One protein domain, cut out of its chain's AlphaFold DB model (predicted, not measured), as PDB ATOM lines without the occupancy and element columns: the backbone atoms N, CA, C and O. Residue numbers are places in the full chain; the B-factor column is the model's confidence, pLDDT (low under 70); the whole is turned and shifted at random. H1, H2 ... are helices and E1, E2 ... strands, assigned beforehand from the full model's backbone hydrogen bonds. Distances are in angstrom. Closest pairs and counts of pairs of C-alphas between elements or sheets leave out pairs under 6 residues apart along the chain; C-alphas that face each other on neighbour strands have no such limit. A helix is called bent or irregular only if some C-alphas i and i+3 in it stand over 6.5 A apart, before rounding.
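What this domain is: This is residues 354 to 409 and 422 to 430 of the 441 residues of the protein "Slc47a1 protein" of Symbiodinium microadriaticum (UniProt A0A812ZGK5). One long bent helix, H1, makes an arm, and from its far end a long unnamed stretch, residues 390 to 401, folds back to a small two-stranded ribbon, E1 and E2. Residues 354 to 377, of which 355 to 377 belong to H1, stand free and stick out. The printed part has 65 residues, with one named helix and then two named strands along the chain, the strands antiparallel in the order E1 - E2; the class is mixed, helices and strands. The whole is extended and flat, with a radius of gyration of the C-alphas of 17.5 A and spans of 54 by 37 by 14 A.

How they stand to each other: H1, residues 355 to 389, was assigned as one helix by its hydrogen bonds but is bent: C-alphas 371 and 374 are 7.1 A apart. Its arms, H1a, residues 355 to 371, and H1b, residues 374 to 389, stand at a steep tilt of 45 degrees. Every O i to N i+4 pair is within hydrogen-bond range in H1b, and 11 of 13 are in H1a. E1, residues 402 to 407, and E2, residues 422 to 426, are antiparallel neighbours at 140 degrees. N 405 and O 423, 2.8 A apart, and N 425 and O 403, 2.8 A apart, are within hydrogen-bond range. H1a is apart from E1 and E2, and H1b is apart from E2.

Where its parts are: H1a begins at C-alpha 355 (1.140, 14.157, 28.521) and is 24.2 A long. H1b is 22.6 A long and ends at C-alpha 389 (-36.011, -10.735, 46.950). E1 measures 15.3 A, and E2 measures 12.7 A, ending at C-alpha 426 (-11.505, -20.907, 34.615).

The domain as a whole: The C-alphas farthest apart, those of Asn 354 and Arg 409, are 56.9 A apart. Residues 410 to 421 are cut out, and C-alphas 409 and 422 are 10.7 A apart across the cut. The link from H1 to E1, 12 residues, is long. The mean pLDDT of the printed part is 83.1, and residues 393 to 396 are under 70.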
ATOM      1  N   ASN A 354       5.236  14.716  29.660       79.38
ATOM      2  CA  ASN A 354       4.644  13.424  30.014       79.38
ATOM      3  C   ASN A 354       3.186  13.242  29.538       79.38
ATOM      4  O   ASN A 354       2.654  12.137  29.596       79.38
ATOM      5  N   ALA A 355       2.511  14.275  29.027       81.19
ATOM      6  CA  ALA A 355       1.140  14.157  28.521       81.19
ATOM      7  C   ALA A 355       1.047  13.148  27.363       81.19
ATOM      8  O   ALA A 355       0.097  12.365  27.274       81.19
ATOM      9  N   ALA A 356       2.084  13.107  26.519       83.06
ATOM     10  CA  ALA A 356       2.187  12.169  25.408       83.06
ATOM     11  C   ALA A 356       2.195  10.698  25.867       83.06
ATOM     12  O   ALA A 356       1.669   9.839  25.158       83.06
ATOM     13  N   THR A 357       2.735  10.399  27.055       87.62
ATOM     14  CA  THR A 357       2.757   9.034  27.607       87.62
ATOM     15  C   THR A 357       1.477   8.692  28.370       87.62
ATOM     16  O   THR A 357       1.072   7.527  28.375       87.62
ATOM     17  N   MET A 358       0.784   9.680  28.949       83.38
ATOM     18  CA  MET A 358      -0.477   9.441  29.661       83.38
ATOM     19  C   MET A 358      -1.675   9.229  28.732       83.38
ATOM     20  O   MET A 358      -2.550   8.423  29.046       83.38
ATOM     21  N   LEU A 359      -1.728   9.895  27.574       86.38
ATOM     22  CA  LEU A 359      -2.862   9.778  26.646       86.38
ATOM     23  C   LEU A 359      -3.161   8.322  26.215       86.38
ATOM     24  O   LEU A 359      -4.330   7.931  26.244       86.38
ATOM     25  N   PRO A 360      -2.170   7.477  25.861       89.94
ATOM     26  CA  PRO A 360      -2.408   6.054  25.611       89.94
ATOM     27  C   PRO A 360      -2.943   5.289  26.828       89.94
ATOM     28  O   PRO A 360      -3.770   4.394  26.660       89.94
ATOM     29  N   ALA A 361      -2.498   5.625  28.043       86.69
ATOM     30  CA  ALA A 361      -2.966   4.982  29.271       86.69
ATOM     31  C   ALA A 361      -4.428   5.341  29.567       86.69
ATOM     32  O   ALA A 361      -5.239   4.447  29.803       86.69
ATOM     33  N   VAL A 362      -4.793   6.621  29.444       88.94
ATOM     34  CA  VAL A 362      -6.180   7.088  29.592       88.94
ATOM     35  C   VAL A 362      -7.080   6.435  28.544       88.94
ATOM     36  O   VAL A 362      -8.141   5.925  28.888       88.94
ATOM     37  N   LYS A 363      -6.631   6.334  27.284       89.25
ATOM     38  CA  LYS A 363      -7.369   5.600  26.241       89.25
ATOM     39  C   LYS A 363      -7.610   4.138  26.619       89.25
ATOM     40  O   LYS A 363      -8.717   3.652  26.431       89.25
ATOM     41  N   ARG A 364      -6.614   3.442  27.184       90.19
ATOM     42  CA  ARG A 364      -6.784   2.054  27.655       90.19
ATOM     43  C   ARG A 364      -7.791   1.951  28.798       90.19
ATOM     44  O   ARG A 364      -8.583   1.017  28.792       90.19
ATOM     45  N   ILE A 365      -7.778   2.894  29.741       87.25
ATOM     46  CA  ILE A 365      -8.752   2.942  30.842       87.25
ATOM     47  C   ILE A 365     -10.160   3.149  30.283       87.25
ATOM     48  O   ILE A 365     -11.054   2.382  30.613       87.25
ATOM     49  N   VAL A 366     -10.347   4.117  29.382       87.88
ATOM     50  CA  VAL A 366     -11.642   4.381  28.736       87.88
ATOM     51  C   VAL A 366     -12.146   3.153  27.976       87.88
ATOM     52  O   VAL A 366     -13.309   2.786  28.129       87.88
ATOM     53  N   THR A 367     -11.294   2.492  27.188       89.69
ATOM     54  CA  THR A 367     -11.676   1.265  26.473       89.69
ATOM     55  C   THR A 367     -12.058   0.151  27.445       89.69
ATOM     56  O   THR A 367     -13.099  -0.469  27.270       89.69
ATOM     57  N   ASN A 368     -11.274  -0.056  28.505       85.88
ATOM     58  CA  ASN A 368     -11.541  -1.080  29.513       85.88
ATOM     59  C   ASN A 368     -12.854  -0.809  30.268       85.88
ATOM     60  O   ASN A 368     -13.668  -1.715  30.428       85.88
ATOM     61  N   VAL A 369     -13.102   0.443  30.667       86.19
ATOM     62  CA  VAL A 369     -14.376   0.853  31.273       86.19
ATOM     63  C   VAL A 369     -15.513   0.609  30.292       86.19
ATOM     64  O   VAL A 369     -16.504   0.006  30.673       86.19
ATOM     65  N   LYS A 370     -15.372   0.989  29.019       85.88
ATOM     66  CA  LYS A 370     -16.416   0.788  28.006       85.88
ATOM     67  C   LYS A 370     -16.731  -0.693  27.755       85.88
ATOM     68  O   LYS A 370     -17.898  -1.034  27.588       85.88
ATOM     69  N   GLU A 371     -15.721  -1.558  27.744       87.12
ATOM     70  CA  GLU A 371     -15.884  -3.010  27.588       87.12
ATOM     71  C   GLU A 371     -16.527  -3.656  28.825       87.12
ATOM     72  O   GLU A 371     -17.367  -4.545  28.692       87.12
ATOM     73  N   ASN A 372     -16.182  -3.187  30.029       82.12
ATOM     74  CA  ASN A 372     -16.659  -3.772  31.285       82.12
ATOM     75  C   ASN A 372     -17.938  -3.125  31.840       82.12
ATOM     76  O   ASN A 372     -18.603  -3.732  32.680       82.12
ATOM     77  N   TRP A 373     -18.317  -1.935  31.371       83.69
ATOM     78  CA  TRP A 373     -19.481  -1.191  31.859       83.69
ATOM     79  C   TRP A 373     -20.798  -1.966  31.733       83.69
ATOM     80  O   TRP A 373     -21.511  -2.042  32.731       83.69
ATOM     81  N   PRO A 374     -21.121  -2.629  30.600       84.75
ATOM     82  CA  PRO A 374     -22.338  -3.438  30.512       84.75
ATOM     83  C   PRO A 374     -22.386  -4.543  31.574       84.75
ATOM     84  O   PRO A 374     -23.429  -4.780  32.175       84.75
ATOM     85  N   THR A 375     -21.241  -5.171  31.857       83.25
ATOM     86  CA  THR A 375     -21.122  -6.205  32.893       83.25
ATOM     87  C   THR A 375     -21.310  -5.615  34.290       83.25
ATOM     88  O   THR A 375     -22.000  -6.207  35.114       83.25
ATOM     89  N   ALA A 376     -20.738  -4.438  34.559       78.81
ATOM     90  CA  ALA A 376     -20.912  -3.736  35.831       78.81
ATOM     91  C   ALA A 376     -22.375  -3.320  36.066       78.81
ATOM     92  O   ALA A 376     -22.890  -3.494  37.168       78.81
ATOM     93  N   VAL A 377     -23.070  -2.846  35.026       83.25
ATOM     94  CA  VAL A 377     -24.500  -2.505  35.089       83.25
ATOM     95  C   VAL A 377     -25.350  -3.753  35.329       83.25
ATOM     96  O   VAL A 377     -26.198  -3.749  36.216       83.25
ATOM     97  N   GLN A 378     -25.091  -4.848  34.605       82.75
ATOM     98  CA  GLN A 378     -25.776  -6.127  34.833       82.75
ATOM     99  C   GLN A 378     -25.555  -6.652  36.255       82.75
ATOM    100  O   GLN A 378     -26.470  -7.208  36.858       82.75
ATOM    101  N   TYR A 379     -24.349  -6.467  36.795       81.56
ATOM    102  CA  TYR A 379     -24.022  -6.836  38.166       81.56
ATOM    103  C   TYR A 379     -24.814  -6.006  39.181       81.56
ATOM    104  O   TYR A 379     -25.406  -6.571  40.098       81.56
ATOM    105  N   ALA A 380     -24.850  -4.682  39.010       80.69
ATOM    106  CA  ALA A 380     -25.589  -3.782  39.891       80.69
ATOM    107  C   ALA A 380     -27.099  -4.078  39.876       80.69
ATOM    108  O   ALA A 380     -27.720  -4.160  40.933       80.69
ATOM    109  N   ASP A 381     -27.672  -4.327  38.698       83.69
ATOM    110  CA  ASP A 381     -29.082  -4.704  38.554       83.69
ATOM    111  C   ASP A 381     -29.383  -6.079  39.180       83.69
ATOM    112  O   ASP A 381     -30.375  -6.256  39.891       83.69
ATOM    113  N   ALA A 382     -28.500  -7.066  38.988       80.56
ATOM    114  CA  ALA A 382     -28.629  -8.361  39.649       80.56
ATOM    115  C   ALA A 382     -28.573  -8.226  41.180       80.56
ATOM    116  O   ALA A 382     -29.374  -8.855  41.870       80.56
ATOM    117  N   GLN A 383     -27.677  -7.383  41.704       83.75
ATOM    118  CA  GLN A 383     -27.572  -7.090  43.134       83.75
ATOM    119  C   GLN A 383     -28.867  -6.467  43.670       83.75
ATOM    120  O   GLN A 383     -29.429  -6.979  44.635       83.75
ATOM    121  N   GLN A 384     -29.397  -5.445  42.992       86.62
ATOM    122  CA  GLN A 384     -30.641  -4.780  43.385       86.62
ATOM    123  C   GLN A 384     -31.832  -5.752  43.411       86.62
ATOM    124  O   GLN A 384     -32.640  -5.726  44.340       86.62
ATOM    125  N   ARG A 385     -31.927  -6.656  42.426       81.88
ATOM    126  CA  ARG A 385     -32.954  -7.711  42.404       81.88
ATOM    127  C   ARG A 385     -32.800  -8.702  43.559       81.88
ATOM    128  O   ARG A 385     -33.799  -9.137  44.127       81.88
ATOM    129  N   CYS A 386     -31.570  -9.057  43.916       84.50
ATOM    130  CA  CYS A 386     -31.298  -9.956  45.037       84.50
ATOM    131  C   CYS A 386     -31.689  -9.318  46.377       84.50
ATOM    132  O   CYS A 386     -32.370  -9.961  47.180       84.50
ATOM    133  N   ASP A 387     -31.368  -8.035  46.561       85.12
ATOM    134  CA  ASP A 387     -31.734  -7.269  47.754       85.12
ATOM    135  C   ASP A 387     -33.263  -7.171  47.911       85.12
ATOM    136  O   ASP A 387     -33.789  -7.377  49.005       85.12
ATOM    137  N   GLN A 388     -34.001  -6.959  46.813       89.62
ATOM    138  CA  GLN A 388     -35.472  -6.930  46.821       89.62
ATOM    139  C   GLN A 388     -36.110  -8.285  47.155       89.62
ATOM    140  O   GLN A 388     -37.159  -8.338  47.794       89.62
ATOM    141  N   LEU A 389     -35.496  -9.385  46.716       90.19
ATOM    142  CA  LEU A 389     -36.011 -10.735  46.950       90.19
ATOM    143  C   LEU A 389     -35.588 -11.307  48.312       90.19
ATOM    144  O   LEU A 389     -36.056 -12.386  48.684       90.19
ATOM    145  N   GLY A 390     -34.696 -10.632  49.047       91.44
ATOM    146  CA  GLY A 390     -34.090 -11.159  50.275       91.44
ATOM    147  C   GLY A 390     -33.264 -12.431  50.041       91.44
ATOM    148  O   GLY A 390     -32.959 -13.165  50.982       91.44
ATOM    149  N   VAL A 391     -32.925 -12.719  48.783       85.69
ATOM    150  CA  VAL A 391     -32.088 -13.851  48.391       85.69
ATOM    151  C   VAL A 391     -30.674 -13.317  48.300       85.69
ATOM    152  O   VAL A 391     -30.427 -12.374  47.558       85.69
ATOM    153  N   LEU A 392     -29.739 -13.917  49.044       70.75
ATOM    154  CA  LEU A 392     -28.331 -13.554  48.917       70.75
ATOM    155  C   LEU A 392     -27.939 -13.638  47.439       70.75
ATOM    156  O   LEU A 392     -28.198 -14.679  46.821       70.75
ATOM    157  N   PRO A 393     -27.335 -12.582  46.870       61.88
ATOM    158  CA  PRO A 393     -26.920 -12.610  45.485       61.88
ATOM    159  C   PRO A 393     -26.064 -13.850  45.267       61.88
ATOM    160  O   PRO A 393     -25.051 -14.056  45.943       61.88
ATOM    161  N   MET A 394     -26.478 -14.702  44.325       68.50
ATOM    162  CA  MET A 394     -25.549 -15.642  43.716       68.50
ATOM    163  C   MET A 394     -24.539 -14.778  42.972       68.50
ATOM    164  O   MET A 394     -24.735 -14.468  41.801       68.50
ATOM    165  N   MET A 395     -23.512 -14.329  43.697       65.81
ATOM    166  CA  MET A 395     -22.435 -13.493  43.191       65.81
ATOM    167  C   MET A 395     -21.982 -14.098  41.860       65.81
ATOM    168  O   MET A 395     -21.497 -15.241  41.864       65.81
ATOM    169  N   PRO A 396     -22.179 -13.413  40.720       67.19
ATOM    170  CA  PRO A 396     -21.683 -13.922  39.460       67.19
ATOM    171  C   PRO A 396     -20.176 -14.081  39.617       67.19
ATOM    172  O   PRO A 396     -19.451 -13.170  40.017       67.19
ATOM    173  N   VAL A 397     -19.721 -15.307  39.394       74.62
ATOM    174  CA  VAL A 397     -18.318 -15.673  39.523       74.62
ATOM    175  C   VAL A 397     -17.525 -14.760  38.585       74.62
ATOM    176  O   VAL A 397     -17.817 -14.708  37.395       74.62
ATOM    177  N   ALA A 398     -16.543 -14.014  39.098       77.00
ATOM    178  CA  ALA A 398     -15.782 -13.091  38.257       77.00
ATOM    179  C   ALA A 398     -15.113 -13.847  37.094       77.00
ATOM    180  O   ALA A 398     -14.623 -14.972  37.277       77.00
ATOM    181  N   TYR A 399     -15.068 -13.238  35.905       79.69
ATOM    182  CA  TYR A 399     -14.366 -13.803  34.751       79.69
ATOM    183  C   TYR A 399     -12.929 -14.185  35.131       79.69
ATOM    184  O   TYR A 399     -12.203 -13.434  35.779       79.69
ATOM    185  N   GLY A 400     -12.517 -15.396  34.761       80.62
ATOM    186  CA  GLY A 400     -11.193 -15.926  35.082       80.62
ATOM    187  C   GLY A 400     -11.058 -16.573  36.465       80.62
ATOM    188  O   GLY A 400     -10.019 -17.195  36.722       80.62
ATOM    189  N   THR A 401     -12.083 -16.512  37.325       83.31
ATOM    190  CA  THR A 401     -12.089 -17.223  38.615       83.31
ATOM    191  C   THR A 401     -11.972 -18.726  38.390       83.31
ATOM    192  O   THR A 401     -12.530 -19.291  37.446       83.31
ATOM    193  N   ARG A 402     -11.212 -19.404  39.254       85.12
ATOM    194  CA  ARG A 402     -11.036 -20.859  39.190       85.12
ATOM    195  C   ARG A 402     -12.369 -21.542  39.492       85.12
ATOM    196  O   ARG A 402     -12.897 -21.388  40.586       85.12
ATOM    197  N   ALA A 403     -12.869 -22.323  38.543       88.00
ATOM    198  CA  ALA A 403     -14.107 -23.080  38.670       88.00
ATOM    199  C   ALA A 403     -13.825 -24.585  38.567       88.00
ATOM    200  O   ALA A 403     -12.900 -25.012  37.874       88.00
ATOM    201  N   TYR A 404     -14.629 -25.397  39.248       86.50
ATOM    202  CA  TYR A 404     -14.600 -26.852  39.112       86.50
ATOM    203  C   TYR A 404     -15.803 -27.278  38.277       86.50
ATOM    204  O   TYR A 404     -16.947 -27.127  38.696       86.50
ATOM    205  N   VAL A 405     -15.545 -27.800  37.081       85.25
ATOM    206  CA  VAL A 405     -16.591 -28.259  36.167       85.25
ATOM    207  C   VAL A 405     -16.784 -29.752  36.366       85.25
ATOM    208  O   VAL A 405     -15.853 -30.545  36.202       85.25
ATOM    209  N   LYS A 406     -18.007 -30.147  36.712       86.00
ATOM    210  CA  LYS A 406     -18.393 -31.555  36.775       86.00
ATOM    211  C   LYS A 406     -18.622 -32.069  35.356       86.00
ATOM    212  O   LYS A 406     -19.696 -31.893  34.786       86.00
ATOM    213  N   THR A 407     -17.618 -32.715  34.778       79.25
ATOM    214  CA  THR A 407     -17.736 -33.331  33.453       79.25
ATOM    215  C   THR A 407     -18.349 -34.718  33.595       79.25
ATOM    216  O   THR A 407     -17.713 -35.623  34.136       79.25
ATOM    217  N   LYS A 408     -19.578 -34.912  33.104       77.81
ATOM    218  CA  LYS A 408     -20.137 -36.259  32.929       77.81
ATOM    219  C   LYS A 408     -19.512 -36.879  31.681       77.81
ATOM    220  O   LYS A 408     -19.764 -36.421  30.570       77.81
ATOM    221  N   ARG A 409     -18.678 -37.906  31.852       74.19
ATOM    222  CA  ARG A 409     -18.166 -38.690  30.723       74.19
ATOM    223  C   ARG A 409     -19.220 -39.717  30.327       74.19
ATOM    224  O   ARG A 409     -19.388 -40.723  30.999       74.19
ATOM    225  N   TRP A 422     -14.435 -34.051  38.570       83.81
ATOM    226  CA  TRP A 422     -14.273 -32.606  38.638       83.81
ATOM    227  C   TRP A 422     -13.021 -32.213  37.866       83.81
ATOM    228  O   TRP A 422     -11.914 -32.620  38.213       83.81
ATOM    229  N   THR A 423     -13.195 -31.410  36.821       86.19
ATOM    230  CA  THR A 423     -12.083 -30.824  36.072       86.19
ATOM    231  C   THR A 423     -11.920 -29.372  36.498       86.19
ATOM    232  O   THR A 423     -12.888 -28.615  36.551       86.19
ATOM    233  N   ARG A 424     -10.692 -28.973  36.827       90.50
ATOM    234  CA  ARG A 424     -10.374 -27.585  37.176       90.50
ATOM    235  C   ARG A 424     -10.300 -26.745  35.899       90.50
ATOM    236  O   ARG A 424      -9.519 -27.064  35.010       90.50
ATOM    237  N   GLY A 425     -11.072 -25.668  35.839       90.81
ATOM    238  CA  GLY A 425     -11.091 -24.703  34.741       90.81
ATOM    239  C   GLY A 425     -11.099 -23.260  35.243       90.81
ATOM    240  O   GLY A 425     -10.988 -22.995  36.445       90.81
ATOM    241  N   ARG A 426     -11.219 -22.314  34.314       88.00
ATOM    242  CA  ARG A 426     -11.505 -20.907  34.615       88.00
ATOM    243  C   ARG A 426     -12.904 -20.579  34.112       88.00
ATOM    244  O   ARG A 426     -13.275 -21.029  33.032       88.00
ATOM    245  N   TYR A 427     -13.667 -19.832  34.899       85.88
ATOM    246  CA  TYR A 427     -14.985 -19.358  34.499       85.88
ATOM    247  C   TYR A 427     -14.838 -18.359  33.346       85.88
ATOM    248  O   TYR A 427     -14.143 -17.353  33.485       85.88
ATOM    249  N   ALA A 428     -15.458 -18.667  32.209       83.25
ATOM    250  CA  ALA A 428     -15.419 -17.860  30.989       83.25
ATOM    251  C   ALA A 428     -16.751 -17.133  30.730       83.25
ATOM    252  O   ALA A 428     -17.016 -16.731  29.603       83.25
ATOM    253  N   GLY A 429     -17.581 -16.971  31.763       82.44
ATOM    254  CA  GLY A 429     -18.896 -16.351  31.647       82.44
ATOM    255  C   GLY A 429     -20.033 -17.330  31.343       82.44
ATOM    256  O   GLY A 429     -19.816 -18.546  31.272       82.44
ATOM    257  N   PRO A 430     -21.263 -16.808  31.200       80.19
ATOM    258  CA  PRO A 430     -22.409 -17.549  30.682       80.19
ATOM    259  C   PRO A 430     -22.105 -18.112  29.288       80.19
ATOM    260  O   PRO A 430     -21.380 -17.485  28.515       80.19
TER     261      PRO A 430